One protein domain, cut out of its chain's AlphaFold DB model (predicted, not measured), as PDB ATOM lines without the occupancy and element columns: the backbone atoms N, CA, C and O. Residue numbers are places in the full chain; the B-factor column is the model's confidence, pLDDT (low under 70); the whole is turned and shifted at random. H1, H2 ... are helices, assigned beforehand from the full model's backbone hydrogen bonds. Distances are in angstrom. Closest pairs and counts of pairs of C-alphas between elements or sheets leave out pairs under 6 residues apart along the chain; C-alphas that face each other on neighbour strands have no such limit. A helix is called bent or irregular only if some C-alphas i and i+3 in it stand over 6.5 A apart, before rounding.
ATOM      1  N   MET A   8     256.807 238.899 174.010       83.81
ATOM      2  CA  MET A   8     255.751 237.893 174.163       83.81
ATOM      3  C   MET A   8     256.208 236.741 175.045       83.81
ATOM      4  O   MET A   8     255.500 236.354 175.976       83.81
ATOM      5  N   HIS A   9     257.417 236.232 174.803       84.12
ATOM      6  CA  HIS A   9     258.001 235.173 175.614       84.12
ATOM      7  C   HIS A   9     258.073 235.571 177.092       84.12
ATOM      8  O   HIS A   9     257.628 234.821 177.962       84.12
ATOM      9  N   GLN A  10     258.580 236.774 177.375       85.69
ATOM     10  CA  GLN A  10     258.681 237.291 178.735       85.69
ATOM     11  C   GLN A  10     257.302 237.454 179.386       85.69
ATOM     12  O   GLN A  10     257.128 237.036 180.531       85.69
ATOM     13  N   LEU A  11     256.310 238.002 178.675       85.75
ATOM     14  CA  LEU A  11     254.953 238.155 179.207       85.75
ATOM     15  C   LEU A  11     254.330 236.793 179.553       85.75
ATOM     16  O   LEU A  11     253.840 236.606 180.668       85.75
ATOM     17  N   ILE A  12     254.387 235.828 178.630       86.88
ATOM     18  CA  ILE A  12     253.866 234.469 178.846       86.88
ATOM     19  C   ILE A  12     254.571 233.820 180.036       86.88
ATOM     20  O   ILE A  12     253.920 233.212 180.887       86.88
ATOM     21  N   GLN A  13     255.895 233.959 180.123       86.06
ATOM     22  CA  GLN A  13     256.676 233.399 181.217       86.06
ATOM     23  C   GLN A  13     256.283 234.011 182.565       86.06
ATOM     24  O   GLN A  13     256.109 233.266 183.534       86.06
ATOM     25  N   VAL A  14     256.115 235.335 182.638       87.56
ATOM     26  CA  VAL A  14     255.689 236.036 183.859       87.56
ATOM     27  C   VAL A  14     254.300 235.571 184.287       87.56
ATOM     28  O   VAL A  14     254.139 235.159 185.434       87.56
ATOM     29  N   LEU A  15     253.327 235.538 183.375       88.00
ATOM     30  CA  LEU A  15     251.950 235.130 183.678       88.00
ATOM     31  C   LEU A  15     251.856 233.653 184.066       88.00
ATOM     32  O   LEU A  15     251.273 233.305 185.092       88.00
ATOM     33  N   ALA A  16     252.503 232.764 183.309       88.06
ATOM     34  CA  ALA A  16     252.546 231.343 183.643       88.06
ATOM     35  C   ALA A  16     253.218 231.105 185.003       88.06
ATOM     36  O   ALA A  16     252.794 230.232 185.765       88.06
ATOM     37  N   THR A  17     254.252 231.884 185.329       87.50
ATOM     38  CA  THR A  17     254.923 231.819 186.632       87.50
ATOM     39  C   THR A  17     254.026 232.350 187.748       87.50
ATOM     40  O   THR A  17     253.931 231.690 188.781       87.50
ATOM     41  N   SER A  18     253.343 233.480 187.538       88.38
ATOM     42  CA  SER A  18     252.355 234.051 188.464       88.38
ATOM     43  C   SER A  18     251.283 233.013 188.809       88.38
ATOM     44  O   SER A  18     251.117 232.634 189.971       88.38
ATOM     45  N   ILE A  19     250.670 232.402 187.791       89.94
ATOM     46  CA  ILE A  19     249.644 231.370 187.976       89.94
ATOM     47  C   ILE A  19     250.200 230.153 188.732       89.94
ATOM     48  O   ILE A  19     249.620 229.718 189.727       89.94
ATOM     49  N   ARG A  20     251.339 229.600 188.294       88.50
ATOM     50  CA  ARG A  20     251.894 228.355 188.861       88.50
ATOM     51  C   ARG A  20     252.460 228.512 190.265       88.50
ATOM     52  O   ARG A  20     252.407 227.556 191.036       88.50
ATOM     53  N   LYS A  21     253.059 229.663 190.577       88.75
ATOM     54  CA  LYS A  21     253.771 229.884 191.844       88.75
ATOM     55  C   LYS A  21     252.973 230.694 192.855       88.75
ATOM     56  O   LYS A  21     253.264 230.587 194.039       88.75
ATOM     57  N   GLN A  22     251.996 231.489 192.421       88.56
ATOM     58  CA  GLN A  22     251.228 232.351 193.319       88.56
ATOM     59  C   GLN A  22     249.766 231.923 193.404       88.56
ATOM     60  O   GLN A  22     249.281 231.677 194.504       88.56
ATOM     61  N   ARG A  23     249.067 231.800 192.270       92.88
ATOM     62  CA  ARG A  23     247.623 231.516 192.259       92.88
ATOM     63  C   ARG A  23     247.301 230.082 192.671       92.88
ATOM     64  O   ARG A  23     246.611 229.871 193.663       92.88
ATOM     65  N   ILE A  24     247.824 229.101 191.931       93.00
ATOM     66  CA  ILE A  24     247.527 227.677 192.155       93.00
ATOM     67  C   ILE A  24     247.875 227.253 193.590       93.00
ATOM     68  O   ILE A  24     246.995 226.716 194.253       93.00
ATOM     69  N   PRO A  25     249.077 227.536 194.136       93.81
ATOM     70  CA  PRO A  25     249.416 227.095 195.489       93.81
ATOM     71  C   PRO A  25     248.496 227.659 196.576       93.81
ATOM     72  O   PRO A  25     248.191 226.944 197.525       93.81
ATOM     73  N   LYS A  26     248.016 228.904 196.434       94.00
ATOM     74  CA  LYS A  26     247.060 229.498 197.383       94.00
ATOM     75  C   LYS A  26     245.713 228.769 197.357       94.00
ATOM     76  O   LYS A  26     245.173 228.460 198.412       94.00
ATOM     77  N   LEU A  27     245.199 228.456 196.166       93.75
ATOM     78  CA  LEU A  27     243.937 227.723 196.005       93.75
ATOM     79  C   LEU A  27     244.052 226.265 196.471       93.75
ATOM     80  O   LEU A  27     243.161 225.756 197.142       93.75
ATOM     81  N   GLU A  28     245.161 225.594 196.160       93.50
ATOM     82  CA  GLU A  28     245.430 224.239 196.650       93.50
ATOM     83  C   GLU A  28     245.597 224.198 198.171       93.50
ATOM     84  O   GLU A  28     245.165 223.233 198.795       93.50
ATOM     85  N   GLY A  29     246.213 225.230 198.759       91.50
ATOM     86  CA  GLY A  29     246.306 225.407 200.206       91.50
ATOM     87  C   GLY A  29     244.921 225.448 200.845       91.50
ATOM     88  O   GLY A  29     244.642 224.621 201.704       91.50
ATOM     89  N   LEU A  30     244.019 226.293 200.329       89.81
ATOM     90  CA  LEU A  30     242.633 226.351 200.812       89.81
ATOM     91  C   LEU A  30     241.919 224.996 200.757       89.81
ATOM     92  O   LEU A  30     241.231 224.627 201.706       89.81
ATOM     93  N   LEU A  31     242.070 224.252 199.656       89.19
ATOM     94  CA  LEU A  31     241.451 222.931 199.524       89.19
ATOM     95  C   LEU A  31     242.004 221.950 200.560       89.19
ATOM     96  O   LEU A  31     241.223 221.274 201.225       89.19
ATOM     97  N   LYS A  32     243.330 221.900 200.730       89.81
ATOM     98  CA  LYS A  32     243.985 221.014 201.703       89.81
ATOM     99  C   LYS A  32     243.597 221.356 203.138       89.81
ATOM    100  O   LYS A  32     243.266 220.448 203.894       89.81
ATOM    101  N   ASP A  33     243.595 222.640 203.487       87.75
ATOM    102  CA  ASP A  33     243.237 223.119 204.825       87.75
ATOM    103  C   ASP A  33     241.779 222.780 205.166       87.75
ATOM    104  O   ASP A  33     241.459 222.438 206.304       87.75
ATOM    105  N   ALA A  34     240.901 222.797 204.159       84.56
ATOM    106  CA  ALA A  34     239.507 222.383 204.279       84.56
ATOM    107  C   ALA A  34     239.288 220.857 204.135       84.56
ATOM    108  O   ALA A  34     238.147 220.399 204.190       84.56
ATOM    109  N   SER A  60     250.242 232.034 165.729       86.75
ATOM    110  CA  SER A  60     250.807 233.373 165.592       86.75
ATOM    111  C   SER A  60     250.792 234.129 166.924       86.75
ATOM    112  O   SER A  60     249.984 233.853 167.816       86.75
ATOM    113  N   ASP A  61     251.652 235.140 167.053       86.81
ATOM    114  CA  ASP A  61     251.667 236.027 168.222       86.81
ATOM    115  C   ASP A  61     250.302 236.684 168.469       86.81
ATOM    116  O   ASP A  61     249.871 236.811 169.614       86.81
ATOM    117  N   GLU A  62     249.592 237.053 167.399       89.31
ATOM    118  CA  GLU A  62     248.246 237.619 167.474       89.31
ATOM    119  C   GLU A  62     247.244 236.626 168.082       89.31
ATOM    120  O   GLU A  62     246.484 236.982 168.987       89.31
ATOM    121  N   GLU A  63     247.258 235.368 167.634       89.88
ATOM    122  CA  GLU A  63     246.410 234.313 168.198       89.88
ATOM    123  C   GLU A  63     246.747 234.052 169.666       89.88
ATOM    124  O   GLU A  63     245.842 233.916 170.493       89.88
ATOM    125  N   ILE A  64     248.034 234.050 170.021       89.88
ATOM    126  CA  ILE A  64     248.479 233.887 171.408       89.88
ATOM    127  C   ILE A  64     247.949 235.033 172.282       89.88
ATOM    128  O   ILE A  64     247.386 234.769 173.347       89.88
ATOM    129  N   ILE A  65     248.055 236.290 171.835       91.81
ATOM    130  CA  ILE A  65     247.527 237.458 172.562       91.81
ATOM    131  C   ILE A  65     246.013 237.335 172.765       91.81
ATOM    132  O   ILE A  65     245.526 237.557 173.875       91.81
ATOM    133  N   LYS A  66     245.261 236.938 171.730       91.56
ATOM    134  CA  LYS A  66     243.803 236.742 171.823       91.56
ATOM    135  C   LYS A  66     243.433 235.631 172.807       91.56
ATOM    136  O   LYS A  66     242.519 235.804 173.614       91.56
ATOM    137  N   VAL A  67     244.163 234.514 172.800       92.06
ATOM    138  CA  VAL A  67     243.975 233.431 173.780       92.06
ATOM    139  C   VAL A  67     244.242 233.937 175.197       92.06
ATOM    140  O   VAL A  67     243.433 233.706 176.094       92.06
ATOM    141  N   MET A  68     245.332 234.674 175.410       92.44
ATOM    142  CA  MET A  68     245.670 235.245 176.718       92.44
ATOM    143  C   MET A  68     244.635 236.264 177.199       92.44
ATOM    144  O   MET A  68     244.289 236.278 178.384       92.44
ATOM    145  N   LEU A  69     244.101 237.087 176.293       93.06
ATOM    146  CA  LEU A  69     243.029 238.031 176.597       93.06
ATOM    147  C   LEU A  69     241.784 237.294 177.103       93.06
ATOM    148  O   LEU A  69     241.251 237.637 178.158       93.06
ATOM    149  N   ASN A  70     241.366 236.244 176.396       92.94
ATOM    150  CA  ASN A  70     240.203 235.445 176.777       92.94
ATOM    151  C   ASN A  70     240.417 234.718 178.113       92.94
ATOM    152  O   ASN A  70     239.527 234.714 178.961       92.94
ATOM    153  N   LEU A  71     241.602 234.136 178.331       93.31
ATOM    154  CA  LEU A  71     241.933 233.448 179.582       93.31
ATOM    155  C   LEU A  71     241.958 234.406 180.776       93.31
ATOM    156  O   LEU A  71     241.366 234.103 181.809       93.31
ATOM    157  N   SER A  72     242.598 235.567 180.640       94.62
ATOM    158  CA  SER A  72     242.628 236.575 181.708       94.62
ATOM    159  C   SER A  72     241.236 237.146 181.999       94.62
ATOM    160  O   SER A  72     240.864 237.269 183.162       94.62
ATOM    161  N   GLY A  73     240.415 237.391 180.971       94.69
ATOM    162  CA  GLY A  73     239.014 237.781 181.150       94.69
ATOM    163  C   GLY A  73     238.188 236.708 181.871       94.69
ATOM    164  O   GLY A  73     237.396 237.025 182.761       94.69
ATOM    165  N   ALA A  74     238.400 235.430 181.548       95.25
ATOM    166  CA  ALA A  74     237.747 234.319 182.238       95.25
ATOM    167  C   ALA A  74     238.154 234.240 183.717       95.25
ATOM    168  O   ALA A  74     237.290 234.048 184.570       95.25
ATOM    169  N   LEU A  75     239.437 234.435 184.035       95.06
ATOM    170  CA  LEU A  75     239.929 234.448 185.415       95.06
ATOM    171  C   LEU A  75     239.298 235.573 186.244       95.06
ATOM    172  O   LEU A  75     238.769 235.301 187.320       95.06
ATOM    173  N   ILE A  76     239.233 236.794 185.701       96.38
ATOM    174  CA  ILE A  76     238.550 237.931 186.342       96.38
ATOM    175  C   ILE A  76     237.076 237.599 186.615       96.38
ATOM    176  O   ILE A  76     236.579 237.845 187.713       96.38
ATOM    177  N   ASN A  77     236.367 237.007 185.649       95.62
ATOM    178  CA  ASN A  77     234.965 236.615 185.836       95.62
ATOM    179  C   ASN A  77     234.800 235.536 186.918       95.62
ATOM    180  O   ASN A  77     233.882 235.622 187.734       95.62
ATOM    181  N   LEU A  78     235.673 234.525 186.938       95.31
ATOM    182  CA  LEU A  78     235.632 233.454 187.935       95.31
ATOM    183  C   LEU A  78     235.914 233.981 189.344       95.31
ATOM    184  O   LEU A  78     235.180 233.646 190.273       95.31
ATOM    185  N   ASP A  79     236.922 234.837 189.494       96.31
ATOM    186  CA  ASP A  79     237.263 235.431 190.783       96.31
ATOM    187  C   ASP A  79     236.191 236.400 191.265       96.31
ATOM    188  O   ASP A  79     235.796 236.344 192.425       96.31
ATOM    189  N   GLY A  80     235.653 237.237 190.379       96.31
ATOM    190  CA  GLY A  80     234.535 238.117 190.705       96.31
ATOM    191  C   GLY A  80     233.302 237.357 191.171       96.31
ATOM    192  O   GLY A  80     232.688 237.713 192.178       96.31
ATOM    193  N   ARG A  81     232.990 236.245 190.495       94.25
ATOM    194  CA  ARG A  81     231.924 235.342 190.924       94.25
ATOM    195  C   ARG A  81     232.230 234.739 192.291       94.25
ATOM    196  O   ARG A  81     231.335 234.706 193.127       94.25
ATOM    197  N   ALA A  82     233.466 234.314 192.547       94.56
ATOM    198  CA  ALA A  82     233.856 233.796 193.853       94.56
ATOM    199  C   ALA A  82     233.713 234.857 194.960       94.56
ATOM    200  O   ALA A  82     233.158 234.556 196.012       94.56
ATOM    201  N   ILE A  83     234.111 236.112 194.714       95.75
ATOM    202  CA  ILE A  83     233.892 237.228 195.653       95.75
ATOM    203  C   ILE A  83     232.400 237.392 195.958       95.75
ATOM    204  O   ILE A  83     232.018 237.536 197.122       95.75
ATOM    205  N   ALA A  84     231.562 237.338 194.919       91.38
ATOM    206  CA  ALA A  84     230.120 237.447 195.052       91.38
ATOM    207  C   ALA A  84     229.522 236.276 195.846       91.38
ATOM    208  O   ALA A  84     228.657 236.507 196.682       91.38
ATOM    209  N   THR A  85     229.965 235.033 195.631       88.12
ATOM    210  CA  THR A  85     229.296 233.835 196.173       88.12
ATOM    211  C   THR A  85     229.910 233.264 197.447       88.12
ATOM    212  O   THR A  85     229.275 232.437 198.096       88.12
ATOM    213  N   VAL A  86     231.133 233.647 197.826       86.94
ATOM    214  CA  VAL A  86     231.722 233.228 199.107       86.94
ATOM    215  C   VAL A  86     231.022 233.998 200.221       86.94
ATOM    216  O   VAL A  86     231.318 235.167 200.479       86.94
ATOM    217  N   THR A  87     230.057 233.347 200.864       79.06
ATOM    218  CA  THR A  87     229.138 233.984 201.812       79.06
ATOM    219  C   THR A  87     229.598 233.854 203.269       79.06
ATOM    220  O   THR A  87     229.387 234.780 204.050       79.06
ATOM    221  N   THR A  88     230.265 232.752 203.634       78.56
ATOM    222  CA  THR A  88     230.542 232.385 205.037       78.56
ATOM    223  C   THR A  88     231.945 232.734 205.535       78.56
ATOM    224  O   THR A  88     232.086 233.204 206.666       78.56
ATOM    225  N   GLU A  89     232.971 232.551 204.699       86.81
ATOM    226  CA  GLU A  89     234.379 232.699 205.089       86.81
ATOM    227  C   GLU A  89     235.023 233.948 204.480       86.81
ATOM    228  O   GLU A  89     235.332 234.003 203.287       86.81
ATOM    229  N   GLU A  90     235.251 234.966 205.314       88.94
ATOM    230  CA  GLU A  90     235.826 236.242 204.871       88.94
ATOM    231  C   GLU A  90     237.271 236.090 204.384       88.94
ATOM    232  O   GLU A  90     237.634 236.695 203.380       88.94
ATOM    233  N   SER A  91     238.065 235.220 205.012       91.25
ATOM    234  CA  SER A  91     239.449 234.949 204.599       91.25
ATOM    235  C   SER A  91     239.538 234.397 203.170       91.25
ATOM    236  O   SER A  91     240.408 234.802 202.397       91.25
ATOM    237  N   ILE A  92     238.602 233.521 202.789       92.56
ATOM    238  CA  ILE A  92     238.498 232.984 201.428       92.56
ATOM    239  C   ILE A  92     238.095 234.101 200.460       92.56
ATOM    240  O   ILE A  92     238.693 234.237 199.392       92.56
ATOM    241  N   ARG A  93     237.119 234.939 200.833       93.94
ATOM    242  CA  ARG A  93     236.702 236.081 200.006       93.94
ATOM    243  C   ARG A  93     237.849 237.066 199.790       93.94
ATOM    244  O   ARG A  93     238.086 237.475 198.658       93.94
ATOM    245  N   ASP A  94     238.584 237.413 200.841       94.69
ATOM    246  CA  ASP A  94     239.722 238.330 200.778       94.69
ATOM    247  C   ASP A  94     240.857 237.779 199.904       94.69
ATOM    248  O   ASP A  94     241.474 238.537 199.148       94.69
ATOM    249  N   LEU A  95     241.083 236.458 199.915       95.19
ATOM    250  CA  LEU A  95     241.981 235.821 198.952       95.19
ATOM    251  C   LEU A  95     241.506 236.053 197.511       95.19
ATOM    252  O   LEU A  95     242.312 236.469 196.677       95.19
ATOM    253  N   PHE A  96     240.228 235.810 197.206       96.25
ATOM    254  CA  PHE A  96     239.695 236.043 195.860       96.25
ATOM    255  C   PHE A  96     239.728 237.521 195.465       96.25
ATOM    256  O   PHE A  96     240.035 237.815 194.317       96.25
ATOM    257  N   ILE A  97     239.525 238.463 196.393       96.94
ATOM    258  CA  ILE A  97     239.719 239.900 196.133       96.94
ATOM    259  C   ILE A  97     241.176 240.187 195.743       96.94
ATOM    260  O   ILE A  97     241.433 240.961 194.817       96.94
ATOM    261  N   ALA A  98     242.144 239.578 196.432       96.06
ATOM    262  CA  ALA A  98     243.557 239.752 196.118       96.06
ATOM    263  C   ALA A  98     243.927 239.153 194.749       96.06
ATOM    264  O   ALA A  98     244.638 239.801 193.980       96.06
ATOM    265  N   LEU A  99     243.427 237.950 194.441       95.69
ATOM    266  CA  LEU A  99     243.609 237.298 193.141       95.69
ATOM    267  C   LEU A  99     242.964 238.114 192.015       95.69
ATOM    268  O   LEU A  99     243.646 238.475 191.063       95.69
ATOM    269  N   PHE A 100     241.718 238.544 192.195       96.50
ATOM    270  CA  PHE A 100     240.991 239.380 191.246       96.50
ATOM    271  C   PHE A 100     241.746 240.672 190.905       96.50
ATOM    272  O   PHE A 100     241.910 241.022 189.738       96.50
ATOM    273  N   LYS A 101     242.263 241.384 191.919       96.44
ATOM    274  CA  LYS A 101     243.059 242.609 191.717       96.44
ATOM    275  C   LYS A 101     244.351 242.344 190.945       96.44
ATOM    276  O   LYS A 101     244.792 243.220 190.199       96.44
ATOM    277  N   GLN A 102     244.974 241.187 191.147       94.56
ATOM    278  CA  GLN A 102     246.151 240.778 190.389       94.56
ATOM    279  C   GLN A 102     245.775 240.455 188.937       94.56
ATOM    280  O   GLN A 102     246.387 241.004 188.021       94.56
ATOM    281  N   ASP A 103     244.717 239.676 188.726       94.75
ATOM    282  CA  ASP A 103     244.245 239.272 187.401       94.75
ATOM    283  C   ASP A 103     243.787 240.483 186.566       94.75
ATOM    284  O   ASP A 103     244.072 240.547 185.372       94.75
ATOM    285  N   MET A 104     243.188 241.512 187.184       95.69
ATOM    286  CA  MET A 104     242.900 242.791 186.511       95.69
ATOM    287  C   MET A 104     244.161 243.490 185.990       95.69
ATOM    288  O   MET A 104     244.151 244.020 184.879       95.69
ATOM    289  N   LYS A 105     245.254 243.504 186.768       94.00
ATOM    290  CA  LYS A 105     246.529 244.105 186.332       94.00
ATOM    291  C   LYS A 105     247.134 243.324 185.170       94.00
ATOM    292  O   LYS A 105     247.608 243.917 184.206       94.00
ATOM    293  N   GLU A 106     247.103 241.998 185.259       93.38
ATOM    294  CA  GLU A 106     247.593 241.105 184.207       93.38
ATOM    295  C   GLU A 106     246.778 241.271 182.915       93.38
ATOM    296  O   GLU A 106     247.346 241.406 181.832       93.38
ATOM    297  N   HIS A 107     245.455 241.371 183.029       94.56
ATOM    298  CA  HIS A 107     244.553 241.633 181.910       94.56
ATOM    299  C   HIS A 107     244.788 243.008 181.264       94.56
ATOM    300  O   HIS A 107     244.805 243.124 180.038       94.56
ATOM    301  N   GLU A 108     245.031 244.056 182.059       94.00
ATOM    302  CA  GLU A 108     245.428 245.378 181.550       94.00
ATOM    303  C   GLU A 108     246.749 245.329 180.778       94.00
ATOM    304  O   GLU A 108     246.834 245.918 179.699       94.00
ATOM    305  N   ALA A 109     247.745 244.588 181.272       92.69
ATOM    306  CA  ALA A 109     249.019 244.409 180.580       92.69
ATOM    307  C   ALA A 109     248.848 243.683 179.233       92.69
ATOM    308  O   ALA A 109     249.425 244.106 178.230       92.69
ATOM    309  N   ILE A 110     248.011 242.640 179.185       93.50
ATOM    310  CA  ILE A 110     247.694 241.908 177.947       93.50
ATOM    311  C   ILE A 110     246.995 242.821 176.936       93.50
ATOM    312  O   ILE A 110     247.370 242.842 175.764       93.50
ATOM    313  N   ILE A 111     246.011 243.613 177.377       92.94
ATOM    314  CA  ILE A 111     245.308 244.558 176.499       92.94
ATOM    315  C   ILE A 111     246.257 245.638 175.982       92.94
ATOM    316  O   ILE A 111     246.226 245.957 174.795       92.94
ATOM    317  N   SER A 112     247.109 246.192 176.844       91.81
ATOM    318  CA  SER A 112     248.089 247.205 176.446       91.81
ATOM    319  C   SER A 112     249.035 246.669 175.368       91.81
ATOM    320  O   SER A 112     249.205 247.317 174.334       91.81
ATOM    321  N   LEU A 113     249.555 245.450 175.549       91.38
ATOM    322  CA  LEU A 113     250.419 244.800 174.565       91.38
ATOM    323  C   LEU A 113     249.690 244.504 173.247       91.38
ATOM    324  O   LEU A 113     250.224 244.761 172.168       91.38
ATOM    325  N   GLY A 114     248.463 243.982 173.317       91.75
ATOM    326  CA  GLY A 114     247.678 243.693 172.119       91.75
ATOM    327  C   GLY A 114     247.314 244.955 171.336       91.75
ATOM    328  O   GLY A 114     247.384 244.952 170.110       91.75
ATOM    329  N   LYS A 115     247.026 246.070 172.021       90.69
ATOM    330  CA  LYS A 115     246.824 247.383 171.386       90.69
ATOM    331  C   LYS A 115     248.099 247.888 170.714       90.69
ATOM    332  O   LYS A 115     248.038 248.293 169.557       90.69
ATOM    333  N   SER A 116     249.251 247.829 171.391       90.75
ATOM    334  CA  SER A 116     250.521 248.309 170.819       90.75
ATOM    335  C   SER A 116     250.963 247.515 169.588       90.75
ATOM    336  O   SER A 116     251.706 248.029 168.761       90.75
ATOM    337  N   ARG A 117     250.508 246.263 169.471       89.56
ATOM    338  CA  ARG A 117     250.798 245.362 168.346       89.56
ATOM    339  C   ARG A 117     249.683 245.289 167.308       89.56
ATOM    340  O   ARG A 117     249.780 244.477 166.397       89.56
ATOM    341  N   GLN A 118     248.621 246.083 167.462       89.56
ATOM    342  CA  GLN A 118     247.436 246.034 166.597       89.56
ATOM    343  C   GLN A 118     246.831 244.620 166.476       89.56
ATOM    344  O   GLN A 118     246.207 244.277 165.482       89.56
TER     345      GLN A 118
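This is residues 8 to 34 and 60 to 118 of the 290 residues of the protein "DUF3231 domain-containing protein" of Desulfotomaculum sp (UniProt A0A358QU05). Three long helices lie side by side in an elongated bundle: H2 and H3 fold into a hairpin, with H1, bent but nearly straight, loosely alongside. The printed part has 86 residues with three named helices, H1, H2, H3, class all helix. It is only just compact, close to loose, with radius of gyration of the C-alphas 14.3 A and spans of 44 by 23 by 16 A.

H1, residues 8 to 33, was assigned as one helix by its hydrogen bonds but is bent, C-alphas 21 to 24 spanning 6.6 A; its arms are H1a, residues 8 to 21, and H1b, 24 to 33. H2, residues 61 to 85, and H3, 90 to 116, touch as a hairpin, closest C-alphas Ile 83 and Arg 93, 5.3 A, opposite ways at a shallow tilt of 23 degrees. H1a is close but not clearly touching to H3, closest C-alphas Leu 15 and Glu 106, 7.4 A. H1b and H2 are apart. In H1a, H1b, H2 and H3 every O i to N i+4 pair is within hydrogen-bond range.

H1a begins at C-alpha 8 (255.751, 237.893, 174.163). H2 measures 35.9 A; H3, 39.0 A, ends at C-alpha 116 (250.521, 248.309, 170.819).

Residues 35 to 59 are not printed; C-alphas 34 and 60 are 41.8 A apart. No printed residue is under 70.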